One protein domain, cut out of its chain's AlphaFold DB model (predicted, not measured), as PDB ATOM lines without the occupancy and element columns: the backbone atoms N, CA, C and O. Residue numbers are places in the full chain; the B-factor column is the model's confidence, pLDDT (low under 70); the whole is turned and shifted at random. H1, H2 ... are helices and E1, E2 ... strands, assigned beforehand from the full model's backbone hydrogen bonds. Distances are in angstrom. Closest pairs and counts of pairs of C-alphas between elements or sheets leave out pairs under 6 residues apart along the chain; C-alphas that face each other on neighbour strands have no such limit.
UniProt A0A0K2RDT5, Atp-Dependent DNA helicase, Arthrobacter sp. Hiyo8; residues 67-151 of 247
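What this domain is: This is residues 67 to 151 of the 247 residues of the protein "Atp-Dependent DNA helicase" of Arthrobacter sp. Hiyo8 (UniProt A0A0K2RDT5). One long helix, H2, runs the length of a rod, and the shorter parts pack along it: H1 folds back on its first part as a helical hairpin, H3 crosses it farther on, and the small strand hairpin of E1 and E2 lies over one side of it, with H4 next to E1. At one end of the rod, residues 121 to 126, of which 121 and 122 belong to H2, stick out. The printed part has 85 residues with two named strands and four named helices in the order E1, E2, H1, H2, H3, H4; the two-strand sheet is antiparallel and the class is mostly helix. The whole is compact, with a radius of gyration of the C-alphas of 13.5 A, and spans 43 by 21 by 20 A.

How they stand to each other: Begin at E1, residues 67 to 70, and E2, residues 73 to 77, a hairpin of antiparallel strands at 136 degrees; look for N 68 and O 75, 2.8 A apart and within hydrogen-bond range, and N 70 and O 73 at 2.9 A. Next come H1, residues 79 to 91, and H2, residues 96 to 122, a helical hairpin: they touch, H2 with residues 99 to 110 alone, at a steep tilt of 38 degrees, opposite ways. Their closest C-alphas are those of Ala 89 and Ala 99, 5.2 A apart. E2 comes closest to H2 at the C-alphas of Leu 75 and Gln 114, 6.9 A. H3, residues 130 to 139, touches H2 at residues 108 to 116 alone, at a steep tilt of 59 degrees, opposite ways, with the C-alphas of Thr 112 and Ala 134 closest at 5.4 A. H4, residues 141 to 150, is close to H2 but not clearly touching, the closest C-alphas being those of Val 104 and Leu 147 at 6.9 A. Compare also E1 and H4, whose closest C-alphas, Leu 68 and Asp 142, are 5.7 A apart. H1 and H4 are only just apart, at 8.1 A. Every O i to N i+4 pair is within hydrogen-bond range in H1, H3 and H4, and 21 of 23 are in H2.

Where its parts are: Find C-alpha 67 at (-3.720, -30.656, -21.771), where E1 begins; E2 follows with 12.9 A from first to last C-alpha. H1 covers 18.3 A. Find C-alpha 96 at (4.293, -47.476, -40.211); from there H2 runs 38.7 A to C-alpha 122. H3 covers 14.3 A and H4 14.4 A, ending at C-alpha 150 at (-2.441, -40.612, -32.660).

The domain as a whole: Look to Pro 95 and Ile 124 for the two C-alphas farthest apart, 44.0 A. The printed part has no cut, and its longest link, H2 to H3, is short with 7 residues. The mean pLDDT of the printed part is 88.8, and residues 124 to 128 are under 70.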
ATOM      1  N   ILE A  67      -4.423 -30.716 -23.047       93.25
ATOM      2  CA  ILE A  67      -3.720 -30.656 -21.771       93.25
ATOM      3  C   ILE A  67      -3.461 -32.092 -21.307       93.25
ATOM      4  O   ILE A  67      -4.375 -32.919 -21.321       93.25
ATOM      5  N   LEU A  68      -2.218 -32.382 -20.941       92.94
ATOM      6  CA  LEU A  68      -1.757 -33.662 -20.412       92.94
ATOM      7  C   LEU A  68      -1.272 -33.455 -18.984       92.94
ATOM      8  O   LEU A  68      -0.558 -32.488 -18.719       92.94
ATOM      9  N   GLU A  69      -1.615 -34.369 -18.087       91.81
ATOM     10  CA  GLU A  69      -1.112 -34.341 -16.719       91.81
ATOM     11  C   GLU A  69       0.104 -35.270 -16.573       91.81
ATOM     12  O   GLU A  69       0.049 -36.460 -16.900       91.81
ATOM     13  N   VAL A  70       1.223 -34.710 -16.109       90.88
ATOM     14  CA  VAL A  70       2.483 -35.419 -15.843       90.88
ATOM     15  C   VAL A  70       2.999 -34.964 -14.487       90.88
ATOM     16  O   VAL A  70       3.291 -33.785 -14.320       90.88
ATOM     17  N   ASP A  71       3.089 -35.879 -13.521       85.06
ATOM     18  CA  ASP A  71       3.568 -35.592 -12.158       85.06
ATOM     19  C   ASP A  71       2.957 -34.307 -11.553       85.06
ATOM     20  O   ASP A  71       3.648 -33.358 -11.181       85.06
ATOM     21  N   SER A  72       1.619 -34.233 -11.546       84.88
ATOM     22  CA  SER A  72       0.826 -33.079 -11.074       84.88
ATOM     23  C   SER A  72       1.041 -31.756 -11.834       84.88
ATOM     24  O   SER A  72       0.493 -30.722 -11.448       84.88
ATOM     25  N   ARG A  73       1.805 -31.760 -12.934       88.94
ATOM     26  CA  ARG A  73       2.027 -30.610 -13.821       88.94
ATOM     27  C   ARG A  73       1.234 -30.768 -15.109       88.94
ATOM     28  O   ARG A  73       1.002 -31.873 -15.598       88.94
ATOM     29  N   LYS A  74       0.815 -29.636 -15.670       92.94
ATOM     30  CA  LYS A  74       0.014 -29.582 -16.896       92.94
ATOM     31  C   LYS A  74       0.908 -29.242 -18.080       92.94
ATOM     32  O   LYS A  74       1.438 -28.141 -18.152       92.94
ATOM     33  N   LEU A  75       1.030 -30.172 -19.020       93.06
ATOM     34  CA  LEU A  75       1.698 -29.967 -20.303       93.06
ATOM     35  C   LEU A  75       0.662 -29.721 -21.395       93.06
ATOM     36  O   LEU A  75      -0.431 -30.284 -21.354       93.06
ATOM     37  N   THR A  76       1.008 -28.919 -22.400       94.06
ATOM     38  CA  THR A  76       0.117 -28.660 -23.538       94.06
ATOM     39  C   THR A  76       0.677 -29.314 -24.790       94.06
ATOM     40  O   THR A  76       1.695 -28.891 -25.337       94.06
ATOM     41  N   LEU A  77      -0.024 -30.337 -25.276       93.81
ATOM     42  CA  LEU A  77       0.253 -30.964 -26.556       93.81
ATOM     43  C   LEU A  77      -0.505 -30.236 -27.664       93.81
ATOM     44  O   LEU A  77      -1.718 -30.407 -27.825       93.81
ATOM     45  N   SER A  78       0.230 -29.483 -28.475       93.69
ATOM     46  CA  SER A  78      -0.353 -28.777 -29.609       93.69
ATOM     47  C   SER A  78      -0.557 -29.684 -30.823       93.69
ATOM     48  O   SER A  78       0.287 -30.519 -31.175       93.69
ATOM     49  N   VAL A  79      -1.639 -29.444 -31.566       93.62
ATOM     50  CA  VAL A  79      -1.915 -30.045 -32.879       93.62
ATOM     51  C   VAL A  79      -0.732 -29.843 -33.833       93.62
ATOM     52  O   VAL A  79      -0.388 -30.743 -34.607       93.62
ATOM     53  N   ARG A  80      -0.059 -28.684 -33.759       92.50
ATOM     54  CA  ARG A  80       1.113 -28.369 -34.594       92.50
ATOM     55  C   ARG A  80       2.294 -29.293 -34.296       92.50
ATOM     56  O   ARG A  80       2.929 -29.770 -35.238       92.50
ATOM     57  N   GLN A  81       2.555 -29.586 -33.020       92.81
ATOM     58  CA  GLN A  81       3.616 -30.508 -32.598       92.81
ATOM     59  C   GLN A  81       3.348 -31.918 -33.127       92.81
ATOM     60  O   GLN A  81       4.204 -32.519 -33.781       92.81
ATOM     61  N   VAL A  82       2.116 -32.412 -32.956       93.62
ATOM     62  CA  VAL A  82       1.717 -33.740 -33.448       93.62
ATOM     63  C   VAL A  82       1.824 -33.831 -34.969       93.62
ATOM     64  O   VAL A  82       2.360 -34.811 -35.493       93.62
ATOM     65  N   ARG A  83       1.368 -32.806 -35.696       92.81
ATOM     66  CA  ARG A  83       1.467 -32.755 -37.161       92.81
ATOM     67  C   ARG A  83       2.923 -32.772 -37.626       92.81
ATOM     68  O   ARG A  83       3.277 -33.587 -38.474       92.81
ATOM     69  N   ARG A  84       3.782 -31.945 -37.026       93.44
ATOM     70  CA  ARG A  84       5.222 -31.893 -37.322       93.44
ATOM     71  C   ARG A  84       5.908 -33.232 -37.051       93.44
ATOM     72  O   ARG A  84       6.687 -33.701 -37.881       93.44
ATOM     73  N   ALA A  85       5.622 -33.858 -35.910       93.31
ATOM     74  CA  ALA A  85       6.166 -35.166 -35.555       93.31
ATOM     75  C   ALA A  85       5.721 -36.250 -36.547       93.31
ATOM     76  O   ALA A  85       6.537 -37.063 -36.984       93.31
ATOM     77  N   ARG A  86       4.446 -36.230 -36.956       92.19
ATOM     78  CA  ARG A  86       3.891 -37.150 -37.957       92.19
ATOM     79  C   ARG A  86       4.568 -36.982 -39.313       92.19
ATOM     80  O   ARG A  86       4.974 -37.972 -39.918       92.19
ATOM     81  N   ASP A  87       4.701 -35.748 -39.786       91.94
ATOM     82  CA  ASP A  87       5.262 -35.463 -41.106       91.94
ATOM     83  C   ASP A  87       6.757 -35.840 -41.160       91.94
ATOM     84  O   ASP A  87       7.207 -36.449 -42.129       91.94
ATOM     85  N   ARG A  88       7.508 -35.629 -40.069       92.31
ATOM     86  CA  ARG A  88       8.884 -36.142 -39.930       92.31
ATOM     87  C   ARG A  88       8.963 -37.662 -39.910       92.31
ATOM     88  O   ARG A  88       9.842 -38.228 -40.551       92.31
ATOM     89  N   ALA A  89       8.064 -38.328 -39.186       91.44
ATOM     90  CA  ALA A  89       8.019 -39.785 -39.165       91.44
ATOM     91  C   ALA A  89       7.759 -40.344 -40.574       91.44
ATOM     92  O   ALA A  89       8.435 -41.282 -40.985       91.44
ATOM     93  N   ARG A  90       6.869 -39.715 -41.355       89.12
ATOM     94  CA  ARG A  90       6.639 -40.057 -42.771       89.12
ATOM     95  C   ARG A  90       7.877 -39.836 -43.638       89.12
ATOM     96  O   ARG A  90       8.195 -40.694 -44.454       89.12
ATOM     97  N   ALA A  91       8.590 -38.729 -43.435       90.25
ATOM     98  CA  ALA A  91       9.794 -38.404 -44.197       90.25
ATOM     99  C   ALA A  91      10.925 -39.434 -44.027       90.25
ATOM    100  O   ALA A  91      11.782 -39.537 -44.895       90.25
ATOM    101  N   THR A  92      10.916 -40.235 -42.953       88.69
ATOM    102  CA  THR A  92      11.902 -41.317 -42.782       88.69
ATOM    103  C   THR A  92      11.761 -42.455 -43.796       88.69
ATOM    104  O   THR A  92      12.662 -43.282 -43.883       88.69
ATOM    105  N   GLY A  93      10.638 -42.546 -44.520       84.38
ATOM    106  CA  GLY A  93      10.371 -43.627 -45.475       84.38
ATOM    107  C   GLY A  93      10.191 -45.006 -44.832       84.38
ATOM    108  O   GLY A  93      10.055 -46.000 -45.541       84.38
ATOM    109  N   LYS A  94      10.187 -45.084 -43.495       86.44
ATOM    110  CA  LYS A  94      10.073 -46.342 -42.761       86.44
ATOM    111  C   LYS A  94       8.645 -46.901 -42.780       86.44
ATOM    112  O   LYS A  94       7.681 -46.131 -42.851       86.44
ATOM    113  N   PRO A  95       8.498 -48.227 -42.613       86.69
ATOM    114  CA  PRO A  95       7.220 -48.873 -42.330       86.69
ATOM    115  C   PRO A  95       6.473 -48.195 -41.168       86.69
ATOM    116  O   PRO A  95       7.088 -47.721 -40.217       86.69
ATOM    117  N   HIS A  96       5.140 -48.175 -41.186       86.56
ATOM    118  CA  HIS A  96       4.293 -47.476 -40.211       86.56
ATOM    119  C   HIS A  96       4.583 -47.859 -38.747       86.56
ATOM    120  O   HIS A  96       4.600 -46.977 -37.885       86.56
ATOM    121  N   ASN A  97       4.831 -49.141 -38.454       87.62
ATOM    122  CA  ASN A  97       5.150 -49.586 -37.091       87.62
ATOM    123  C   ASN A  97       6.544 -49.118 -36.642       87.62
ATOM    124  O   ASN A  97       6.717 -48.730 -35.491       87.62
ATOM    125  N   GLU A  98       7.519 -49.077 -37.550       88.44
ATOM    126  CA  GLU A  98       8.861 -48.563 -37.253       88.44
ATOM    127  C   GLU A  98       8.883 -47.033 -37.161       88.44
ATOM    128  O   GLU A  98       9.506 -46.462 -36.266       88.44
ATOM    129  N   ALA A  99       8.154 -46.352 -38.046       89.69
ATOM    130  CA  ALA A  99       8.005 -44.901 -38.056       89.69
ATOM    131  C   ALA A  99       7.383 -44.378 -36.748       89.69
ATOM    132  O   ALA A  99       7.687 -43.257 -36.326       89.69
ATOM    133  N   ARG A 100       6.587 -45.207 -36.052       90.62
ATOM    134  CA  ARG A 100       6.070 -44.912 -34.707       90.62
ATOM    135  C   ARG A 100       7.190 -44.589 -33.720       90.62
ATOM    136  O   ARG A 100       7.022 -43.693 -32.899       90.62
ATOM    137  N   VAL A 101       8.327 -45.284 -33.791       91.00
ATOM    138  CA  VAL A 101       9.459 -45.054 -32.876       91.00
ATOM    139  C   VAL A 101       9.984 -43.629 -33.039       91.00
ATOM    140  O   VAL A 101      10.178 -42.918 -32.054       91.00
ATOM    141  N   THR A 102      10.129 -43.173 -34.284       92.69
ATOM    142  CA  THR A 102      10.532 -41.797 -34.600       92.69
ATOM    143  C   THR A 102       9.496 -40.784 -34.118       92.69
ATOM    144  O   THR A 102       9.858 -39.797 -33.481       92.69
ATOM    145  N   PHE A 103       8.212 -41.037 -34.382       92.94
ATOM    146  CA  PHE A 103       7.109 -40.175 -33.949       92.94
ATOM    147  C   PHE A 103       7.095 -39.980 -32.425       92.94
ATOM    148  O   PHE A 103       7.110 -38.848 -31.943       92.94
ATOM    149  N   VAL A 104       7.138 -41.084 -31.672       92.94
ATOM    150  CA  VAL A 104       7.150 -41.074 -30.204       92.94
ATOM    151  C   VAL A 104       8.393 -40.365 -29.676       92.94
ATOM    152  O   VAL A 104       8.280 -39.541 -28.776       92.94
ATOM    153  N   LYS A 105       9.572 -40.620 -30.257       93.12
ATOM    154  CA  LYS A 105      10.821 -39.966 -29.843       93.12
ATOM    155  C   LYS A 105      10.755 -38.444 -29.991       93.12
ATOM    156  O   LYS A 105      11.225 -37.733 -29.108       93.12
ATOM    157  N   ILE A 106      10.182 -37.944 -31.089       94.12
ATOM    158  CA  ILE A 106      10.040 -36.500 -31.323       94.12
ATOM    159  C   ILE A 106       9.104 -35.882 -30.283       94.12
ATOM    160  O   ILE A 106       9.476 -34.886 -29.669       94.12
ATOM    161  N   LEU A 107       7.930 -36.481 -30.060       93.88
ATOM    162  CA  LEU A 107       6.955 -35.945 -29.109       93.88
ATOM    163  C   LEU A 107       7.431 -36.024 -27.660       93.88
ATOM    164  O   LEU A 107       7.280 -35.050 -26.936       93.88
ATOM    165  N   LEU A 108       8.052 -37.133 -27.246       93.81
ATOM    166  CA  LEU A 108       8.624 -37.238 -25.902       93.81
ATOM    167  C   LEU A 108       9.696 -36.175 -25.677       93.81
ATOM    168  O   LEU A 108       9.712 -35.564 -24.617       93.81
ATOM    169  N   ARG A 109      10.553 -35.908 -26.671       94.00
ATOM    170  CA  ARG A 109      11.560 -34.846 -26.562       94.00
ATOM    171  C   ARG A 109      10.916 -33.473 -26.379       94.00
ATOM    172  O   ARG A 109      11.354 -32.731 -25.516       94.00
ATOM    173  N   GLU A 110       9.907 -33.143 -27.185       94.00
ATOM    174  CA  GLU A 110       9.218 -31.846 -27.103       94.00
ATOM    175  C   GLU A 110       8.454 -31.682 -25.776       94.00
ATOM    176  O   GLU A 110       8.512 -30.615 -25.180       94.00
ATOM    177  N   LEU A 111       7.803 -32.736 -25.274       93.62
ATOM    178  CA  LEU A 111       7.118 -32.709 -23.974       93.62
ATOM    179  C   LEU A 111       8.090 -32.672 -22.787       93.62
ATOM    180  O   LEU A 111       7.795 -32.032 -21.786       93.62
ATOM    181  N   THR A 112       9.241 -33.341 -22.897       93.25
ATOM    182  CA  THR A 112      10.288 -33.275 -21.864       93.25
ATOM    183  C   THR A 112      10.851 -31.863 -21.775       93.25
ATOM    184  O   THR A 112      11.023 -31.373 -20.673       93.25
ATOM    185  N   GLU A 113      11.077 -31.198 -22.914       92.44
ATOM    186  CA  GLU A 113      11.543 -29.806 -22.932       92.44
ATOM    187  C   GLU A 113      10.560 -28.874 -22.215       92.44
ATOM    188  O   GLU A 113      10.961 -28.139 -21.323       92.44
ATOM    189  N   GLN A 114       9.262 -28.986 -22.528       92.81
ATOM    190  CA  GLN A 114       8.222 -28.210 -21.842       92.81
ATOM    191  C   GLN A 114       8.203 -28.478 -20.333       92.81
ATOM    192  O   GLN A 114       7.996 -27.563 -19.542       92.81
ATOM    193  N   LEU A 115       8.393 -29.734 -19.916       90.94
ATOM    194  CA  LEU A 115       8.441 -30.075 -18.498       90.94
ATOM    195  C   LEU A 115       9.683 -29.483 -17.818       90.94
ATOM    196  O   LEU A 115       9.573 -28.996 -16.698       90.94
ATOM    197  N   THR A 116      10.838 -29.513 -18.485       90.62
ATOM    198  CA  THR A 116      12.074 -28.895 -17.993       90.62
ATOM    199  C   THR A 116      11.889 -27.393 -17.791       90.62
ATOM    200  O   THR A 116      12.161 -26.920 -16.695       90.62
ATOM    201  N   GLU A 117      11.322 -26.680 -18.770       89.38
ATOM    202  CA  GLU A 117      11.029 -25.240 -18.668       89.38
ATOM    203  C   GLU A 117      10.145 -24.926 -17.442       89.38
ATOM    204  O   GLU A 117      10.487 -24.074 -16.625       89.38
ATOM    205  N   ILE A 118       9.060 -25.683 -17.232       88.81
ATOM    206  CA  ILE A 118       8.155 -25.493 -16.080       88.81
ATOM    207  C   ILE A 118       8.868 -25.756 -14.743       88.81
ATOM    208  O   ILE A 118       8.604 -25.081 -13.741       88.81
ATOM    209  N   VAL A 119       9.735 -26.771 -14.688       87.44
ATOM    210  CA  VAL A 119      10.478 -27.122 -13.468       87.44
ATOM    211  C   VAL A 119      11.537 -26.068 -13.151       87.44
ATOM    212  O   VAL A 119      11.658 -25.694 -11.987       87.44
ATOM    213  N   GLU A 120      12.255 -25.567 -14.155       86.12
ATOM    214  CA  GLU A 120      13.263 -24.511 -14.003       86.12
ATOM    215  C   GLU A 120      12.641 -23.184 -13.547       86.12
ATOM    216  O   GLU A 120      13.180 -22.532 -12.654       86.12
ATOM    217  N   GLU A 121      11.471 -22.816 -14.079       84.19
ATOM    218  CA  GLU A 121      10.717 -21.640 -13.621       84.19
ATOM    219  C   GLU A 121      10.254 -21.774 -12.162       84.19
ATOM    220  O   GLU A 121      10.228 -20.795 -11.415       84.19
ATOM    221  N   SER A 122       9.896 -22.991 -11.742       80.69
ATOM    222  CA  SER A 122       9.381 -23.260 -10.393       80.69
ATOM    223  C   SER A 122      10.486 -23.414  -9.339       80.69
ATOM    224  O   SER A 122      10.257 -23.115  -8.170       80.69
ATOM    225  N   ASN A 123      11.672 -23.891  -9.730       72.31
ATOM    226  CA  ASN A 123      12.811 -24.145  -8.849       72.31
ATOM    227  C   ASN A 123      14.029 -23.335  -9.305       72.31
ATOM    228  O   ASN A 123      14.909 -23.840 -10.005       72.31
ATOM    229  N   ILE A 124      14.110 -22.089  -8.837       58.62
ATOM    230  CA  ILE A 124      15.261 -21.207  -9.055       58.62
ATOM    231  C   ILE A 124      16.508 -21.860  -8.426       58.62
ATOM    232  O   ILE A 124      16.724 -21.767  -7.219       58.62
ATOM    233  N   GLY A 125      17.325 -22.538  -9.239       59.91
ATOM    234  CA  GLY A 125      18.643 -23.051  -8.845       59.91
ATOM    235  C   GLY A 125      18.824 -24.572  -8.806       59.91
ATOM    236  O   GLY A 125      19.935 -25.008  -8.517       59.91
ATOM    237  N   ASN A 126      17.807 -25.381  -9.129       63.50
ATOM    238  CA  ASN A 126      17.967 -26.838  -9.249       63.50
ATOM    239  C   ASN A 126      17.786 -27.291 -10.702       63.50
ATOM    240  O   ASN A 126      16.678 -27.283 -11.231       63.50
ATOM    241  N   ASN A 127      18.879 -27.732 -11.328       66.19
ATOM    242  CA  ASN A 127      18.832 -28.400 -12.625       66.19
ATOM    243  C   ASN A 127      18.375 -29.848 -12.400       66.19
ATOM    244  O   ASN A 127      19.145 -30.678 -11.916       66.19
ATOM    245  N   ALA A 128      17.103 -30.136 -12.665       69.25
ATOM    246  CA  ALA A 128      16.600 -31.502 -12.625       69.25
ATOM    247  C   ALA A 128      17.183 -32.298 -13.803       69.25
ATOM    248  O   ALA A 128      17.103 -31.843 -14.946       69.25
ATOM    249  N   ASP A 129      17.727 -33.501 -13.562       81.38
ATOM    250  CA  ASP A 129      18.307 -34.268 -14.666       81.38
ATOM    251  C   ASP A 129      17.241 -34.570 -15.721       81.38
ATOM    252  O   ASP A 129      16.226 -35.234 -15.477       81.38
ATOM    253  N   ARG A 130      17.529 -34.153 -16.953       82.88
ATOM    254  CA  ARG A 130      16.665 -34.367 -18.118       82.88
ATOM    255  C   ARG A 130      16.275 -35.835 -18.322       82.88
ATOM    256  O   ARG A 130      15.219 -36.118 -18.883       82.88
ATOM    257  N   SER A 131      17.119 -36.777 -17.897       85.94
ATOM    258  CA  SER A 131      16.836 -38.214 -17.973       85.94
ATOM    259  C   SER A 131      15.686 -38.647 -17.067       85.94
ATOM    260  O   SER A 131      14.888 -39.475 -17.506       85.94
ATOM    261  N   TYR A 132      15.573 -38.090 -15.854       87.38
ATOM    262  CA  TYR A 132      14.459 -38.392 -14.950       87.38
ATOM    263  C   TYR A 132      13.153 -37.816 -15.499       87.38
ATOM    264  O   TYR A 132      12.193 -38.558 -15.694       87.38
ATOM    265  N   LEU A 133      13.167 -36.544 -15.910       88.62
ATOM    266  CA  LEU A 133      11.996 -35.884 -16.501       88.62
ATOM    267  C   LEU A 133      11.483 -36.610 -17.756       88.62
ATOM    268  O   LEU A 133      10.278 -36.749 -17.966       88.62
ATOM    269  N   ALA A 134      12.390 -37.122 -18.594       89.31
ATOM    270  CA  ALA A 134      12.012 -37.897 -19.771       89.31
ATOM    271  C   ALA A 134      11.309 -39.221 -19.418       89.31
ATOM    272  O   ALA A 134      10.456 -39.684 -20.183       89.31
ATOM    273  N   GLU A 135      11.672 -39.851 -18.297       90.62
ATOM    274  CA  GLU A 135      11.027 -41.078 -17.827       90.62
ATOM    275  C   GLU A 135       9.652 -40.795 -17.209       90.62
ATOM    276  O   GLU A 135       8.704 -41.540 -17.470       90.62
ATOM    277  N   ASP A 136       9.491 -39.672 -16.511       90.00
ATOM    278  CA  ASP A 136       8.195 -39.225 -15.985       90.00
ATOM    279  C   ASP A 136       7.198 -38.970 -17.122       90.00
ATOM    280  O   ASP A 136       6.089 -39.515 -17.139       90.00
ATOM    281  N   VAL A 137       7.621 -38.242 -18.161       92.69
ATOM    282  CA  VAL A 137       6.797 -38.010 -19.360       92.69
ATOM    283  C   VAL A 137       6.472 -39.324 -20.076       92.69
ATOM    284  O   VAL A 137       5.360 -39.509 -20.576       92.69
ATOM    285  N   ARG A 138       7.423 -40.264 -20.149       91.69
ATOM    286  CA  ARG A 138       7.211 -41.564 -20.806       91.69
ATOM    287  C   ARG A 138       6.227 -42.447 -20.039       91.69
ATOM    288  O   ARG A 138       5.436 -43.160 -20.668       91.69
ATOM    289  N   SER A 139       6.311 -42.455 -18.714       91.69
ATOM    290  CA  SER A 139       5.495 -43.303 -17.846       91.69
ATOM    291  C   SER A 139       4.079 -42.745 -17.650       91.69
ATOM    292  O   SER A 139       3.144 -43.534 -17.463       91.69
ATOM    293  N   ALA A 140       3.899 -41.428 -17.810       92.88
ATOM    294  CA  ALA A 140       2.620 -40.741 -17.690       92.88
ATOM    295  C   ALA A 140       1.508 -41.368 -18.547       92.88
ATOM    296  O   ALA A 140       1.623 -41.582 -19.763       92.88
ATOM    297  N   ARG A 141       0.376 -41.646 -17.893       92.75
ATOM    298  CA  ARG A 141      -0.775 -42.319 -18.507       92.75
ATOM    299  C   ARG A 141      -1.353 -41.510 -19.667       92.75
ATOM    300  O   ARG A 141      -1.606 -42.083 -20.728       92.75
ATOM    301  N   ASP A 142      -1.526 -40.207 -19.480       92.25
ATOM    302  CA  ASP A 142      -2.132 -39.320 -20.475       92.25
ATOM    303  C   ASP A 142      -1.298 -39.259 -21.752       92.25
ATOM    304  O   ASP A 142      -1.826 -39.425 -22.856       92.25
ATOM    305  N   VAL A 143       0.024 -39.145 -21.602       92.44
ATOM    306  CA  VAL A 143       0.976 -39.165 -22.719       92.44
ATOM    307  C   VAL A 143       0.864 -40.485 -23.481       92.44
ATOM    308  O   VAL A 143       0.689 -40.490 -24.701       92.44
ATOM    309  N   ARG A 144       0.883 -41.628 -22.783       91.75
ATOM    310  CA  ARG A 144       0.769 -42.956 -23.412       91.75
ATOM    311  C   ARG A 144      -0.549 -43.143 -24.162       91.75
ATOM    312  O   ARG A 144      -0.548 -43.704 -25.261       91.75
ATOM    313  N   ILE A 145      -1.663 -42.684 -23.590       91.69
ATOM    314  CA  ILE A 145      -2.982 -42.748 -24.231       91.69
ATOM    315  C   ILE A 145      -2.969 -41.920 -25.513       91.69
ATOM    316  O   ILE A 145      -3.320 -42.434 -26.576       91.69
ATOM    317  N   VAL A 146      -2.525 -40.667 -25.441       91.81
ATOM    318  CA  VAL A 146      -2.549 -39.765 -26.593       91.81
ATOM    319  C   VAL A 146      -1.614 -40.238 -27.702       91.81
ATOM    320  O   VAL A 146      -2.024 -40.275 -28.863       91.81
ATOM    321  N   LEU A 147      -0.409 -40.707 -27.370       90.88
ATOM    322  CA  LEU A 147       0.507 -41.296 -28.350       90.88
ATOM    323  C   LEU A 147      -0.117 -42.501 -29.068       90.88
ATOM    324  O   LEU A 147      -0.002 -42.615 -30.289       90.88
ATOM    325  N   ASN A 148      -0.811 -43.376 -28.335       91.12
ATOM    326  CA  ASN A 148      -1.484 -44.536 -28.920       91.12
ATOM    327  C   ASN A 148      -2.702 -44.159 -29.772       91.12
ATOM    328  O   ASN A 148      -2.951 -44.814 -30.783       91.12
ATOM    329  N   LEU A 149      -3.446 -43.113 -29.403       90.38
ATOM    330  CA  LEU A 149      -4.583 -42.619 -30.187       90.38
ATOM    331  C   LEU A 149      -4.141 -41.955 -31.496       90.38
ATOM    332  O   LEU A 149      -4.806 -42.117 -32.521       90.38
ATOM    333  N   CYS A 150      -3.024 -41.229 -31.470       89.81
ATOM    334  CA  CYS A 150      -2.441 -40.612 -32.660       89.81
ATOM    335  C   CYS A 150      -1.803 -41.655 -33.590       89.81
ATOM    336  O   CYS A 150      -1.922 -41.556 -34.813       89.81
ATOM    337  N   TRP A 151      -1.130 -42.661 -33.016       90.25
ATOM    338  CA  TRP A 151      -0.366 -43.656 -33.767       90.25
ATOM    339  C   TRP A 151      -0.494 -45.060 -33.164       90.25
ATOM    340  O   TRP A 151       0.367 -45.541 -32.413       90.25
TER     341      TRP A 151